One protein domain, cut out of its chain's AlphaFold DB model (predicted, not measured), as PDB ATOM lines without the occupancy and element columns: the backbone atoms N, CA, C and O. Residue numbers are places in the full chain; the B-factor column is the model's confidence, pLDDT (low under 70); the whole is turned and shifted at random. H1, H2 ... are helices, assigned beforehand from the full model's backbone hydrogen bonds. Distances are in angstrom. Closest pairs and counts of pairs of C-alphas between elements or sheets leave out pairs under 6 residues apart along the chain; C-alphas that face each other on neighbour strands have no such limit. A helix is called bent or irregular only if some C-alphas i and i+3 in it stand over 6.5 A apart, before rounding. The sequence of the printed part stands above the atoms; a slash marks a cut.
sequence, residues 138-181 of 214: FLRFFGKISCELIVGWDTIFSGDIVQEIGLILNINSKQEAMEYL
ATOM      1  N   PHE A 138      33.993   2.353  26.859       91.94
ATOM      2  CA  PHE A 138      35.081   1.396  26.707       91.94
ATOM      3  C   PHE A 138      36.442   1.894  27.203       91.94
ATOM      4  O   PHE A 138      37.274   1.070  27.578       91.94
ATOM      5  N   LEU A 139      36.674   3.211  27.273       93.62
ATOM      6  CA  LEU A 139      37.945   3.765  27.755       93.62
ATOM      7  C   LEU A 139      38.274   3.299  29.181       93.62
ATOM      8  O   LEU A 139      39.427   3.035  29.511       93.62
ATOM      9  N   ARG A 140      37.245   3.111  30.018       90.88
ATOM     10  CA  ARG A 140      37.388   2.647  31.408       90.88
ATOM     11  C   ARG A 140      37.800   1.180  31.518       90.88
ATOM     12  O   ARG A 140      38.270   0.754  32.565       90.88
ATOM     13  N   PHE A 141      37.654   0.413  30.443       90.50
ATOM     14  CA  PHE A 141      37.914  -1.021  30.433       90.50
ATOM     15  C   PHE A 141      39.333  -1.371  29.988       90.50
ATOM     16  O   PHE A 141      39.663  -2.553  29.942       90.50
ATOM     17  N   PHE A 142      40.198  -0.388  29.700       91.38
ATOM     18  CA  PHE A 142      41.563  -0.654  29.232       91.38
ATOM     19  C   PHE A 142      42.324  -1.614  30.158       91.38
ATOM     20  O   PHE A 142      42.869  -2.622  29.705       91.38
ATOM     21  N   GLY A 143      42.325  -1.317  31.463       86.75
ATOM     22  CA  GLY A 143      42.997  -2.133  32.474       86.75
ATOM     23  C   GLY A 143      42.367  -3.516  32.631       86.75
ATOM     24  O   GLY A 143      43.094  -4.507  32.649       86.75
ATOM     25  N   LYS A 144      41.028  -3.587  32.670       86.88
ATOM     26  CA  LYS A 144      40.271  -4.843  32.797       86.88
ATOM     27  C   LYS A 144      40.514  -5.767  31.603       86.88
ATOM     28  O   LYS A 144      40.985  -6.881  31.793       86.88
ATOM     29  N   ILE A 145      40.311  -5.283  30.372       89.88
ATOM     30  CA  ILE A 145      40.553  -6.070  29.148       89.88
ATOM     31  C   ILE A 145      42.015  -6.519  29.088       89.88
ATOM     32  O   ILE A 145      42.286  -7.680  28.794       89.88
ATOM     33  N   SER A 146      42.961  -5.625  29.397       89.50
ATOM     34  CA  SER A 146      44.382  -5.983  29.385       89.50
ATOM     35  C   SER A 146      44.708  -7.089  30.386       89.50
ATOM     36  O   SER A 146      45.425  -8.029  30.050       89.50
ATOM     37  N   CYS A 147      44.168  -6.999  31.603       84.75
ATOM     38  CA  CYS A 147      44.378  -8.012  32.630       84.75
ATOM     39  C   CYS A 147      43.781  -9.358  32.214       84.75
ATOM     40  O   CYS A 147      44.480 -10.373  32.233       84.75
ATOM     41  N   GLU A 148      42.533  -9.355  31.745       86.12
ATOM     42  CA  GLU A 148      41.862 -10.568  31.292       86.12
ATOM     43  C   GLU A 148      42.620 -11.239  30.144       86.12
ATOM     44  O   GLU A 148      42.838 -12.448  30.173       86.12
ATOM     45  N   LEU A 149      43.132 -10.471  29.178       88.25
ATOM     46  CA  LEU A 149      43.946 -11.012  28.087       88.25
ATOM     47  C   LEU A 149      45.224 -11.722  28.563       88.25
ATOM     48  O   LEU A 149      45.627 -12.710  27.943       88.25
ATOM     49  N   ILE A 150      45.863 -11.233  29.633       83.38
ATOM     50  CA  ILE A 150      47.131 -11.785  30.137       83.38
ATOM     51  C   ILE A 150      46.896 -12.977  31.063       83.38
ATOM     52  O   ILE A 150      47.557 -14.004  30.907       83.38
ATOM     53  N   VAL A 151      46.020 -12.830  32.061       76.69
ATOM     54  CA  VAL A 151      45.936 -13.779  33.185       76.69
ATOM     55  C   VAL A 151      44.574 -14.436  33.349       76.69
ATOM     56  O   VAL A 151      44.508 -15.494  33.970       76.69
ATOM     57  N   GLY A 152      43.503 -13.826  32.840       73.19
ATOM     58  CA  GLY A 152      42.157 -14.123  33.324       73.19
ATOM     59  C   GLY A 152      41.267 -14.897  32.355       73.19
ATOM     60  O   GLY A 152      40.565 -15.802  32.802       73.19
ATOM     61  N   TRP A 153      41.349 -14.654  31.043       78.38
ATOM     62  CA  TRP A 153      40.289 -15.011  30.085       78.38
ATOM     63  C   TRP A 153      39.854 -16.484  30.111       78.38
ATOM     64  O   TRP A 153      38.679 -16.791  29.943       78.38
ATOM     65  N   ASP A 154      40.802 -17.395  30.342       76.00
ATOM     66  CA  ASP A 154      40.586 -18.847  30.298       76.00
ATOM     67  C   ASP A 154      40.563 -19.490  31.704       76.00
ATOM     68  O   ASP A 154      40.674 -20.709  31.850       76.00
ATOM     69  N   THR A 155      40.466 -18.678  32.761       70.12
ATOM     70  CA  THR A 155      40.515 -19.129  34.159       70.12
ATOM     71  C   THR A 155      39.140 -19.104  34.824       70.12
ATOM     72  O   THR A 155      38.238 -18.388  34.417       70.12
ATOM     73  N   ILE A 156      38.977 -19.868  35.906       58.78
ATOM     74  CA  ILE A 156      37.732 -19.892  36.696       58.78
ATOM     75  C   ILE A 156      37.485 -18.606  37.508       58.78
ATOM     76  O   ILE A 156      36.412 -18.459  38.083       58.78
ATOM     77  N   PHE A 157      38.469 -17.703  37.582       58.25
ATOM     78  CA  PHE A 157      38.433 -16.493  38.413       58.25
ATOM     79  C   PHE A 157      38.020 -15.229  37.639       58.25
ATOM     80  O   PHE A 157      37.789 -14.198  38.252       58.25
ATOM     81  N   SER A 158      37.902 -15.298  36.311       63.94
ATOM     82  CA  SER A 158      37.587 -14.155  35.439       63.94
ATOM     83  C   SER A 158      36.109 -13.996  35.095       63.94
ATOM     84  O   SER A 158      35.734 -13.057  34.391       63.94
ATOM     85  N   GLY A 159      35.266 -14.923  35.559       70.81
ATOM     86  CA  GLY A 159      33.884 -15.054  35.107       70.81
ATOM     87  C   GLY A 159      33.099 -13.746  35.164       70.81
ATOM     88  O   GLY A 159      32.424 -13.420  34.191       70.81
ATOM     89  N   ASP A 160      33.218 -12.983  36.249       81.12
ATOM     90  CA  ASP A 160      32.426 -11.766  36.455       81.12
ATOM     91  C   ASP A 160      32.940 -10.580  35.623       81.12
ATOM     92  O   ASP A 160      32.142  -9.855  35.029       81.12
ATOM     93  N   ILE A 161      34.263 -10.412  35.496       81.00
ATOM     94  CA  ILE A 161      34.870  -9.331  34.700       81.00
ATOM     95  C   ILE A 161      34.670  -9.586  33.203       81.00
ATOM     96  O   ILE A 161      34.310  -8.673  32.461       81.00
ATOM     97  N   VAL A 162      34.852 -10.827  32.742       83.56
ATOM     98  CA  VAL A 162      34.593 -11.202  31.343       83.56
ATOM     99  C   VAL A 162      33.106 -11.055  31.014       83.56
ATOM    100  O   VAL A 162      32.771 -10.573  29.933       83.56
ATOM    101  N   GLN A 163      32.205 -11.388  31.948       85.50
ATOM    102  CA  GLN A 163      30.773 -11.114  31.792       85.50
ATOM    103  C   GLN A 163      30.481  -9.613  31.712       85.50
ATOM    104  O   GLN A 163      29.734  -9.200  30.831       85.50
ATOM    105  N   GLU A 164      31.073  -8.786  32.577       88.06
ATOM    106  CA  GLU A 164      30.921  -7.326  32.531       88.06
ATOM    107  C   GLU A 164      31.395  -6.760  31.180       88.06
ATOM    108  O   GLU A 164      30.670  -5.999  30.534       88.06
ATOM    109  N   ILE A 165      32.579  -7.179  30.719       88.38
ATOM    110  CA  ILE A 165      33.139  -6.816  29.410       88.38
ATOM    111  C   ILE A 165      32.192  -7.244  28.277       88.38
ATOM    112  O   ILE A 165      31.897  -6.440  27.391       88.38
ATOM    113  N   GLY A 166      31.672  -8.472  28.313       88.50
ATOM    114  CA  GLY A 166      30.710  -8.972  27.330       88.50
ATOM    115  C   GLY A 166      29.403  -8.182  27.323       88.50
ATOM    116  O   GLY A 166      28.926  -7.789  26.262       88.50
ATOM    117  N   LEU A 167      28.855  -7.867  28.496       89.56
ATOM    118  CA  LEU A 167      27.595  -7.134  28.633       89.56
ATOM    119  C   LEU A 167      27.701  -5.677  28.173       89.56
ATOM    120  O   LEU A 167      26.775  -5.169  27.544       89.56
ATOM    121  N   ILE A 168      28.803  -4.995  28.496       88.12
ATOM    122  CA  ILE A 168      28.949  -3.555  28.245       88.12
ATOM    123  C   ILE A 168      29.571  -3.286  26.874       88.12
ATOM    124  O   ILE A 168      29.165  -2.346  26.192       88.12
ATOM    125  N   LEU A 169      30.546  -4.097  26.454       90.88
ATOM    126  CA  LEU A 169      31.327  -3.860  25.235       90.88
ATOM    127  C   LEU A 169      30.986  -4.810  24.089       90.88
ATOM    128  O   LEU A 169      31.486  -4.606  22.982       90.88
ATOM    129  N   ASN A 170      30.143  -5.818  24.338       91.69
ATOM    130  CA  ASN A 170      29.839  -6.895  23.398       91.69
ATOM    131  C   ASN A 170      31.102  -7.635  22.921       91.69
ATOM    132  O   ASN A 170      31.243  -7.945  21.739       91.69
ATOM    133  N   ILE A 171      32.032  -7.877  23.849       91.19
ATOM    134  CA  ILE A 171      33.246  -8.670  23.631       91.19
ATOM    135  C   ILE A 171      33.066 -10.005  24.355       91.19
ATOM    136  O   ILE A 171      33.138 -10.077  25.578       91.19
ATOM    137  N   ASN A 172      32.830 -11.066  23.596       88.81
ATOM    138  CA  ASN A 172      32.443 -12.386  24.089       88.81
ATOM    139  C   ASN A 172      33.566 -13.424  23.953       88.81
ATOM    140  O   ASN A 172      33.391 -14.588  24.316       88.81
ATOM    141  N   SER A 173      34.725 -13.034  23.416       90.06
ATOM    142  CA  SER A 173      35.867 -13.931  23.261       90.06
ATOM    143  C   SER A 173      37.209 -13.226  23.419       90.06
ATOM    144  O   SER A 173      37.347 -12.022  23.194       90.06
ATOM    145  N   LYS A 174      38.237 -14.018  23.745       90.69
ATOM    146  CA  LYS A 174      39.624 -13.553  23.845       90.69
ATOM    147  C   LYS A 174      40.105 -12.942  22.533       90.69
ATOM    148  O   LYS A 174      40.824 -11.950  22.538       90.69
ATOM    149  N   GLN A 175      39.691 -13.534  21.412       91.75
ATOM    150  CA  GLN A 175      40.025 -13.050  20.076       91.75
ATOM    151  C   GLN A 175      39.451 -11.652  19.833       91.75
ATOM    152  O   GLN A 175      40.195 -10.756  19.444       91.75
ATOM    153  N   GLU A 176      38.172 -11.441  20.143       92.81
ATOM    154  CA  GLU A 176      37.537 -10.123  20.024       92.81
ATOM    155  C   GLU A 176      38.226  -9.081  20.918       92.81
ATOM    156  O   GLU A 176      38.459  -7.956  20.483       92.81
ATOM    157  N   ALA A 177      38.634  -9.449  22.138       91.62
ATOM    158  CA  ALA A 177      39.387  -8.555  23.020       91.62
ATOM    159  C   ALA A 177      40.772  -8.185  22.472       91.62
ATOM    160  O   ALA A 177      41.173  -7.021  22.545       91.62
ATOM    161  N   MET A 178      41.497  -9.147  21.890       91.50
ATOM    162  CA  MET A 178      42.776  -8.875  21.225       91.50
ATOM    163  C   MET A 178      42.599  -7.952  20.019       91.50
ATOM    164  O   MET A 178      43.442  -7.091  19.774       91.50
ATOM    165  N   GLU A 179      41.502  -8.099  19.276       92.62
ATOM    166  CA  GLU A 179      41.145  -7.221  18.159       92.62
ATOM    167  C   GLU A 179      40.700  -5.832  18.634       92.62
ATOM    168  O   GLU A 179      40.895  -4.844  17.922       92.62
ATOM    169  N   TYR A 180      40.213  -5.717  19.866       93.31
ATOM    170  CA  TYR A 180      39.790  -4.454  20.458       93.31
ATOM    171  C   TYR A 180      40.958  -3.520  20.815       93.31
ATOM    172  O   TYR A 180      40.845  -2.296  20.665       93.31
ATOM    173  N   LEU A 181      42.091  -4.081  21.258       93.81
ATOM    174  CA  LEU A 181      43.239  -3.327  21.772       93.81
ATOM    175  C   LEU A 181      44.466  -3.343  20.848       93.81
ATOM    176  O   LEU A 181      44.892  -4.384  20.353       93.81
TER     177      LEU A 181
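This is residues 138 to 181 of the 214 residues of a protein of Leersia perrieri (UniProt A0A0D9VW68). Three helices sit as a small triangular bundle: the longest, H1, has H2 packed along it on one side and H3 on another, and both shorter helices run back opposite ways to it. H1 and H2 make a helical hairpin, while H2 and H3 are near each other without touching. The printed part has 44 residues, with H1, H2 and H3 in that order and no named strand, and its class is all helix. It is compact, with a radius of gyration of the C-alphas of 9.0 A, and rounded, spanning 24 by 18 by 17 A.

Find C-alpha 138 at (35.081, 1.396, 26.707); from there H1, residues 138 to 152, runs 18.3 A to C-alpha 152 at (42.157, -14.123, 33.324). H1 is irregular: C-alphas 140 and 143 are 7.4 A apart. H2, residues 159 to 169, covers 15.1 A. H3, residues 174 to 180, covers 9.7 A and ends at C-alpha 180, (39.790, -4.454, 20.458).

Start from H1 and look at Phe 138 and Leu 169, whose C-alphas, 6.6 A apart, are the closest of H1 and H2. These helices touch at a shallow tilt of 34 degrees, only just short of steep, and run opposite ways. With residues 145 to 149 alone, H1 touches H3; the closest C-alphas are those of Leu 149 and Lys 174, 6.6 A apart. They too run opposite ways at a shallow tilt of 34 degrees, only just short of steep. H2 and H3 are near each other, with 6 pairs of C-alphas within 10 A. In H2 and H3 every O i to N i+4 pair is within hydrogen-bond range; in H1, 8 of 11 are.

Look at Leu 139 and Ile 156 for the two C-alphas farthest apart, 25.3 A. The printed part has no cut. The link from H1 to H2 is short, and that from H2 to H3 is tight. Mean pLDDT of the printed part is 85.1; residues 156 to 158 are under 70.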